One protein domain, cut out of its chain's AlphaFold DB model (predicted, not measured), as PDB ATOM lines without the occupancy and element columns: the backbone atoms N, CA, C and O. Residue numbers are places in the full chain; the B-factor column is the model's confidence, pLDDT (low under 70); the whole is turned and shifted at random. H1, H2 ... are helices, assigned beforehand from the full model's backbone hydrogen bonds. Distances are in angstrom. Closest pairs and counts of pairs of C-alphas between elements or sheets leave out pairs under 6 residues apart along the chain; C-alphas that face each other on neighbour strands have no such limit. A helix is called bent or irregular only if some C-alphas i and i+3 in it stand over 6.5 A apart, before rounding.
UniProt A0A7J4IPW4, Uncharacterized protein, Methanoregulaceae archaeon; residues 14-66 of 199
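What this domain is: This is residues 14 to 66 of the 199 residues of an uncharacterized protein of Methanoregulaceae archaeon (UniProt A0A7J4IPW4). One long helix, H2, makes one side of this small domain; the short helix H3 folds back on it as a helical hairpin, the very short H1 sits at the corner by the beginning of H2, and a looped stretch without a named element, residues 14 to 34, winds through the rest of the body. Within that stretch, residues 24 to 25 pair with residues 31 to 32, antiparallel, in a pairing too short to be named. The printed part has 53 residues, with three named helices in the order H1, H2, H3 and no named strand; the class is all helix, though only 26 of the 53 residues are in named elements. The whole is compact, with a radius of gyration of the C-alphas of 9.4 A, and its C-alphas span 26 by 22 by 17 A.

How they stand to each other: Begin at Glu 14 and pass along the unnamed residues 14 to 34, whose C-alphas lie 4 to 12 A from the mean of all C-alphas. You then reach H1, residues 35 to 38, and, after a tight link of one residue, H2, residues 40 to 55. H1 and H2 touch only at the corner by their link, and H2 does so with residues 42 to 46 alone; their closest C-alphas, those of Thr 37 and Arg 43, are 4.2 A apart. After a tight link of four residues comes H3, residues 60 to 65. H2 and H3 form a helical hairpin: they touch, and their closest C-alphas, those of Ala 50 and Pro 60, are 4.8 A apart. Their lines stand at a steep tilt of 40 degrees, opposite ways. H1 and H3 are close but not clearly touching; their closest C-alphas, those of Pro 35 and Ala 64, are 8.0 A apart. In H2 every O i to N i+4 pair is within hydrogen-bond range; in H3 0 of 2 are, beside 3 of 3 O i to N i+3 pairs, and H1 is too short for an O i to N i+4 pair.

Where its parts are: Find C-alpha 35 at (-15.853, -28.485, -33.403), where H1 begins; it is neither bent nor irregular, but only just: C-alphas 35 and 38 are 6.3 A apart. Look next at C-alpha 40, at (-24.349, -34.672, -38.037); from there H2 runs 22.5 A to C-alpha 55. H3 runs 10.4 A from C-alpha 60 and ends at C-alpha 65, at (-16.626, -26.821, -24.279).

The domain as a whole: The two C-alphas farthest apart, those of Leu 39 and Gly 57, are 26.4 A apart, and those of Glu 14 and Met 66, the first and last printed residues, are 19.8 A apart. The printed part has no cut, and both links between the helices are tight. In the B-factor column of this predicted model you will find a mean pLDDT of 85.0 over the printed part, and no printed residue is under 70.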
ATOM      1  N   GLU A  14     -34.767 -26.103 -34.439       83.81
ATOM      2  CA  GLU A  14     -34.318 -25.246 -35.547       83.81
ATOM      3  C   GLU A  14     -34.778 -23.785 -35.435       83.81
ATOM      4  O   GLU A  14     -34.100 -22.889 -35.928       83.81
ATOM      5  N   SER A  15     -35.908 -23.530 -34.768       84.69
ATOM      6  CA  SER A  15     -36.426 -22.176 -34.556       84.69
ATOM      7  C   SER A  15     -35.765 -21.471 -33.372       84.69
ATOM      8  O   SER A  15     -35.729 -20.245 -33.341       84.69
ATOM      9  N   LEU A  16     -35.265 -22.230 -32.396       84.31
ATOM     10  CA  LEU A  16     -34.631 -21.695 -31.187       84.31
ATOM     11  C   LEU A  16     -33.107 -21.602 -31.323       84.31
ATOM     12  O   LEU A  16     -32.505 -20.635 -30.871       84.31
ATOM     13  N   ALA A  17     -32.501 -22.608 -31.950       86.44
ATOM     14  CA  ALA A  17     -31.070 -22.750 -32.165       86.44
ATOM     15  C   ALA A  17     -30.824 -23.231 -33.609       86.44
ATOM     16  O   ALA A  17     -30.579 -24.413 -33.846       86.44
ATOM     17  N   PRO A  18     -30.954 -22.368 -34.629       86.94
ATOM     18  CA  PRO A  18     -30.695 -22.768 -36.011       86.94
ATOM     19  C   PRO A  18     -29.240 -23.222 -36.186       86.94
ATOM     20  O   PRO A  18     -28.339 -22.652 -35.574       86.94
ATOM     21  N   CYS A  19     -29.004 -24.226 -37.035       86.06
ATOM     22  CA  CYS A  19     -27.653 -24.656 -37.405       86.06
ATOM     23  C   CYS A  19     -27.473 -24.579 -38.925       86.06
ATOM     24  O   CYS A  19     -28.352 -25.001 -39.674       86.06
ATOM     25  N   ASP A  20     -26.327 -24.078 -39.378       80.25
ATOM     26  CA  ASP A  20     -25.990 -23.873 -40.801       80.25
ATOM     27  C   ASP A  20     -25.147 -25.012 -41.398       80.25
ATOM     28  O   ASP A  20     -24.607 -24.923 -42.498       80.25
ATOM     29  N   GLY A  21     -25.036 -26.110 -40.657       70.69
ATOM     30  CA  GLY A  21     -24.268 -27.278 -41.049       70.69
ATOM     31  C   GLY A  21     -22.836 -27.305 -40.522       70.69
ATOM     32  O   GLY A  21     -22.206 -28.354 -40.588       70.69
ATOM     33  N   VAL A  22     -22.323 -26.222 -39.944       72.44
ATOM     34  CA  VAL A  22     -21.004 -26.215 -39.284       72.44
ATOM     35  C   VAL A  22     -21.015 -25.491 -37.946       72.44
ATOM     36  O   VAL A  22     -20.114 -25.697 -37.143       72.44
ATOM     37  N   SER A  23     -22.048 -24.712 -37.650       80.12
ATOM     38  CA  SER A  23     -22.260 -24.085 -36.351       80.12
ATOM     39  C   SER A  23     -23.744 -24.094 -35.990       80.12
ATOM     40  O   SER A  23     -24.610 -24.264 -36.851       80.12
ATOM     41  N   CYS A  24     -24.036 -23.940 -34.702       84.44
ATOM     42  CA  CYS A  24     -25.386 -23.739 -34.186       84.44
ATOM     43  C   CYS A  24     -25.456 -22.380 -33.494       84.44
ATOM     44  O   CYS A  24     -24.531 -21.998 -32.782       84.44
ATOM     45  N   ALA A  25     -26.545 -21.643 -33.682       84.62
ATOM     46  CA  ALA A  25     -26.738 -20.350 -33.048       84.62
ATOM     47  C   ALA A  25     -27.225 -20.506 -31.599       84.62
ATOM     48  O   ALA A  25     -28.127 -21.284 -31.294       84.62
ATOM     49  N   GLY A  26     -26.617 -19.730 -30.712       80.25
ATOM     50  CA  GLY A  26     -27.000 -19.496 -29.328       80.25
ATOM     51  C   GLY A  26     -27.774 -18.176 -29.154       80.25
ATOM     52  O   GLY A  26     -28.376 -17.665 -30.104       80.25
ATOM     53  N   PRO A  27     -27.777 -17.580 -27.946       77.06
ATOM     54  CA  PRO A  27     -28.614 -16.436 -27.620       77.06
ATOM     55  C   PRO A  27     -28.215 -15.228 -28.469       77.06
ATOM     56  O   PRO A  27     -27.026 -14.967 -28.671       77.06
ATOM     57  N   ALA A  28     -29.213 -14.493 -28.960       79.44
ATOM     58  CA  ALA A  28     -29.026 -13.349 -29.855       79.44
ATOM     59  C   ALA A  28     -28.207 -13.667 -31.129       79.44
ATOM     60  O   ALA A  28     -27.556 -12.784 -31.682       79.44
ATOM     61  N   GLY A  29     -28.219 -14.924 -31.592       78.19
ATOM     62  CA  GLY A  29     -27.534 -15.341 -32.818       78.19
ATOM     63  C   GLY A  29     -26.027 -15.568 -32.666       78.19
ATOM     64  O   GLY A  29     -25.345 -15.778 -33.665       78.19
ATOM     65  N   ARG A  30     -25.483 -15.535 -31.441       84.56
ATOM     66  CA  ARG A  30     -24.059 -15.826 -31.206       84.56
ATOM     67  C   ARG A  30     -23.745 -17.290 -31.525       84.56
ATOM     68  O   ARG A  30     -24.466 -18.144 -31.021       84.56
ATOM     69  N   PRO A  31     -22.685 -17.615 -32.280       86.44
ATOM     70  CA  PRO A  31     -22.381 -19.000 -32.623       86.44
ATOM     71  C   PRO A  31     -21.933 -19.811 -31.400       86.44
ATOM     72  O   PRO A  31     -21.267 -19.305 -30.494       86.44
ATOM     73  N   ILE A  32     -22.315 -21.086 -31.386       87.94
ATOM     74  CA  ILE A  32     -21.793 -22.114 -30.489       87.94
ATOM     75  C   ILE A  32     -20.637 -22.785 -31.231       87.94
ATOM     76  O   ILE A  32     -20.839 -23.704 -32.026       87.94
ATOM     77  N   ASP A  33     -19.423 -22.310 -30.965       83.62
ATOM     78  CA  ASP A  33     -18.196 -22.797 -31.600       83.62
ATOM     79  C   ASP A  33     -17.756 -24.137 -30.991       83.62
ATOM     80  O   ASP A  33     -16.778 -24.220 -30.250       83.62
ATOM     81  N   ASN A  34     -18.509 -25.204 -31.271       82.69
ATOM     82  CA  ASN A  34     -18.129 -26.565 -30.909       82.69
ATOM     83  C   ASN A  34     -17.647 -27.319 -32.162       82.69
ATOM     84  O   ASN A  34     -18.464 -27.588 -33.033       82.69
ATOM     85  N   PRO A  35     -16.377 -27.750 -32.247       78.00
ATOM     86  CA  PRO A  35     -15.853 -28.485 -33.403       78.00
ATOM     87  C   PRO A  35     -16.631 -29.759 -33.780       78.00
ATOM     88  O   PRO A  35     -16.553 -30.213 -34.921       78.00
ATOM     89  N   LEU A  36     -17.385 -30.346 -32.847       82.44
ATOM     90  CA  LEU A  36     -18.204 -31.538 -33.074       82.44
ATOM     91  C   LEU A  36     -19.425 -31.267 -33.958       82.44
ATOM     92  O   LEU A  36     -19.987 -32.213 -34.498       82.44
ATOM     93  N   THR A  37     -19.837 -30.015 -34.173       83.62
ATOM     94  CA  THR A  37     -20.951 -29.673 -35.082       83.62
ATOM     95  C   THR A  37     -20.681 -30.069 -36.536       83.62
ATOM     96  O   THR A  37     -21.623 -30.184 -37.325       83.62
ATOM     97  N   VAL A  38     -19.426 -30.341 -36.909       79.56
ATOM     98  CA  VAL A  38     -19.091 -30.939 -38.211       79.56
ATOM     99  C   VAL A  38     -19.723 -32.327 -38.381       79.56
ATOM    100  O   VAL A  38     -20.076 -32.709 -39.494       79.56
ATOM    101  N   LEU A  39     -19.942 -33.051 -37.279       81.31
ATOM    102  CA  LEU A  39     -20.563 -34.371 -37.247       81.31
ATOM    103  C   LEU A  39     -22.091 -34.238 -37.137       81.31
ATOM    104  O   LEU A  39     -22.565 -33.669 -36.152       81.31
ATOM    105  N   PRO A  40     -22.888 -34.792 -38.072       80.81
ATOM    106  CA  PRO A  40     -24.349 -34.672 -38.037       80.81
ATOM    107  C   PRO A  40     -24.984 -35.119 -36.713       80.81
ATOM    108  O   PRO A  40     -25.843 -34.420 -36.173       80.81
ATOM    109  N   ALA A  41     -24.517 -36.236 -36.141       79.50
ATOM    110  CA  ALA A  41     -25.019 -36.753 -34.868       79.50
ATOM    111  C   ALA A  41     -24.811 -35.764 -33.704       79.50
ATOM    112  O   ALA A  41     -25.745 -35.481 -32.950       79.50
ATOM    113  N   TYR A  42     -23.614 -35.178 -33.589       85.75
ATOM    114  CA  TYR A  42     -23.334 -34.165 -32.568       85.75
ATOM    115  C   TYR A  42     -24.012 -32.839 -32.866       85.75
ATOM    116  O   TYR A  42     -24.469 -32.189 -31.935       85.75
ATOM    117  N   ARG A  43     -24.140 -32.445 -34.134       88.06
ATOM    118  CA  ARG A  43     -24.862 -31.229 -34.519       88.06
ATOM    119  C   ARG A  43     -26.302 -31.264 -34.031       88.06
ATOM    120  O   ARG A  43     -26.731 -30.323 -33.376       88.06
ATOM    121  N   ASN A  44     -27.014 -32.361 -34.281       86.25
ATOM    122  CA  ASN A  44     -28.393 -32.524 -33.822       86.25
ATOM    123  C   ASN A  44     -28.473 -32.518 -32.287       86.25
ATOM    124  O   ASN A  44     -29.337 -31.856 -31.716       86.25
ATOM    125  N   ALA A  45     -27.548 -33.204 -31.608       87.75
ATOM    126  CA  ALA A  45     -27.498 -33.220 -30.146       87.75
ATOM    127  C   ALA A  45     -27.213 -31.828 -29.551       87.75
ATOM    128  O   ALA A  45     -27.900 -31.405 -28.623       87.75
ATOM    129  N   ILE A  46     -26.246 -31.094 -30.109       89.25
ATOM    130  CA  ILE A  46     -25.890 -29.728 -29.705       89.25
ATOM    131  C   ILE A  46     -27.053 -28.775 -29.981       89.25
ATOM    132  O   ILE A  46     -27.371 -27.961 -29.121       89.25
ATOM    133  N   GLN A  47     -27.734 -28.909 -31.122       91.56
ATOM    134  CA  GLN A  47     -28.918 -28.119 -31.454       91.56
ATOM    135  C   GLN A  47     -30.035 -28.309 -30.424       91.56
ATOM    136  O   GLN A  47     -30.590 -27.339 -29.907       91.56
ATOM    137  N   LEU A  48     -30.351 -29.566 -30.108       90.12
ATOM    138  CA  LEU A  48     -31.384 -29.911 -29.135       90.12
ATOM    139  C   LEU A  48     -31.013 -29.427 -27.733       90.12
ATOM    140  O   LEU A  48     -31.848 -28.839 -27.050       90.12
ATOM    141  N   ALA A  49     -29.760 -29.622 -27.317       91.06
ATOM    142  CA  ALA A  49     -29.271 -29.150 -26.027       91.06
ATOM    143  C   ALA A  49     -29.289 -27.616 -25.934       91.06
ATOM    144  O   ALA A  49     -29.670 -27.073 -24.899       91.06
ATOM    145  N   ALA A  50     -28.932 -26.916 -27.014       91.38
ATOM    146  CA  ALA A  50     -28.974 -25.460 -27.080       91.38
ATOM    147  C   ALA A  50     -30.413 -24.939 -26.979       91.38
ATOM    148  O   ALA A  50     -30.694 -24.064 -26.160       91.38
ATOM    149  N   ALA A  51     -31.338 -25.523 -27.746       90.44
ATOM    150  CA  ALA A  51     -32.758 -25.196 -27.681       90.44
ATOM    151  C   ALA A  51     -33.344 -25.459 -26.282       90.44
ATOM    152  O   ALA A  51     -34.053 -24.611 -25.741       90.44
ATOM    153  N   ALA A  52     -33.005 -26.593 -25.662       90.12
ATOM    154  CA  ALA A  52     -33.433 -26.919 -24.305       90.12
ATOM    155  C   ALA A  52     -32.874 -25.930 -23.270       90.12
ATOM    156  O   ALA A  52     -33.625 -25.458 -22.419       90.12
ATOM    157  N   ALA A  53     -31.587 -25.571 -23.362       90.38
ATOM    158  CA  ALA A  53     -30.970 -24.573 -22.491       90.38
ATOM    159  C   ALA A  53     -31.681 -23.218 -22.602       90.38
ATOM    160  O   ALA A  53     -32.017 -22.633 -21.577       90.38
ATOM    161  N   LEU A  54     -31.991 -22.763 -23.821       89.06
ATOM    162  CA  LEU A  54     -32.751 -21.528 -24.046       89.06
ATOM    163  C   LEU A  54     -34.151 -21.585 -23.414       89.06
ATOM    164  O   LEU A  54     -34.567 -20.618 -22.778       89.06
ATOM    165  N   LEU A  55     -34.858 -22.716 -23.528       88.81
ATOM    166  CA  LEU A  55     -36.197 -22.898 -22.946       88.81
ATOM    167  C   LEU A  55     -36.206 -22.847 -21.414       88.81
ATOM    168  O   LEU A  55     -37.166 -22.350 -20.830       88.81
ATOM    169  N   VAL A  56     -35.155 -23.346 -20.759       89.75
ATOM    170  CA  VAL A  56     -35.050 -23.357 -19.287       89.75
ATOM    171  C   VAL A  56     -34.301 -22.144 -18.719       89.75
ATOM    172  O   VAL A  56     -34.027 -22.104 -17.522       89.75
ATOM    173  N   GLY A  57     -33.951 -21.158 -19.556       89.00
ATOM    174  CA  GLY A  57     -33.222 -19.951 -19.143       89.00
ATOM    175  C   GLY A  57     -31.733 -20.171 -18.836       89.00
ATOM    176  O   GLY A  57     -31.124 -19.376 -18.124       89.00
ATOM    177  N   GLY A  58     -31.145 -21.258 -19.338       89.44
ATOM    178  CA  GLY A  58     -29.717 -21.552 -19.247       89.44
ATOM    179  C   GLY A  58     -28.880 -20.904 -20.358       89.44
ATOM    180  O   GLY A  58     -29.404 -20.364 -21.330       89.44
ATOM    181  N   ASP A  59     -27.553 -20.999 -20.226       89.19
ATOM    182  CA  ASP A  59     -26.597 -20.521 -21.233       89.19
ATOM    183  C   ASP A  59     -26.134 -21.668 -22.159       89.19
ATOM    184  O   ASP A  59     -25.350 -22.525 -21.723       89.19
ATOM    185  N   PRO A  60     -26.569 -21.706 -23.434       89.69
ATOM    186  CA  PRO A  60     -26.156 -22.734 -24.385       89.69
ATOM    187  C   PRO A  60     -24.701 -22.565 -24.857       89.69
ATOM    188  O   PRO A  60     -24.143 -23.514 -25.402       89.69
ATOM    189  N   LEU A  61     -24.038 -21.419 -24.626       90.25
ATOM    190  CA  LEU A  61     -22.634 -21.220 -25.025       90.25
ATOM    191  C   LEU A  61     -21.676 -22.152 -24.274       90.25
ATOM    192  O   LEU A  61     -20.582 -22.442 -24.755       90.25
ATOM    193  N   ARG A  62     -22.105 -22.704 -23.135       88.62
ATOM    194  CA  ARG A  62     -21.368 -23.744 -22.403       88.62
ATOM    195  C   ARG A  62     -21.121 -24.998 -23.250       88.62
ATOM    196  O   ARG A  62     -20.124 -25.688 -23.030       88.62
ATOM    197  N   LEU A  63     -21.972 -25.257 -24.247       88.44
ATOM    198  CA  LEU A  63     -21.815 -26.366 -25.188       88.44
ATOM    199  C   LEU A  63     -20.566 -26.226 -26.067       88.44
ATOM    200  O   LEU A  63     -20.105 -27.240 -26.574       88.44
ATOM    201  N   ALA A  64     -19.962 -25.038 -26.194       85.81
ATOM    202  CA  ALA A  64     -18.688 -24.860 -26.904       85.81
ATOM    203  C   ALA A  64     -17.547 -25.705 -26.301       85.81
ATOM    204  O   ALA A  64     -16.618 -26.097 -26.999       85.81
ATOM    205  N   THR A  65     -17.633 -26.024 -25.004       83.19
ATOM    206  CA  THR A  65     -16.626 -26.821 -24.279       83.19
ATOM    207  C   THR A  65     -16.974 -28.305 -24.153       83.19
ATOM    208  O   THR A  65     -16.206 -29.070 -23.571       83.19
ATOM    209  N   MET A  66     -18.126 -28.734 -24.677       83.75
ATOM    210  CA  MET A  66     -18.525 -30.137 -24.638       83.75
ATOM    211  C   MET A  66     -17.583 -30.972 -25.514       83.75
ATOM    212  O   MET A  66     -17.509 -30.769 -26.725       83.75
TER     213      MET A  66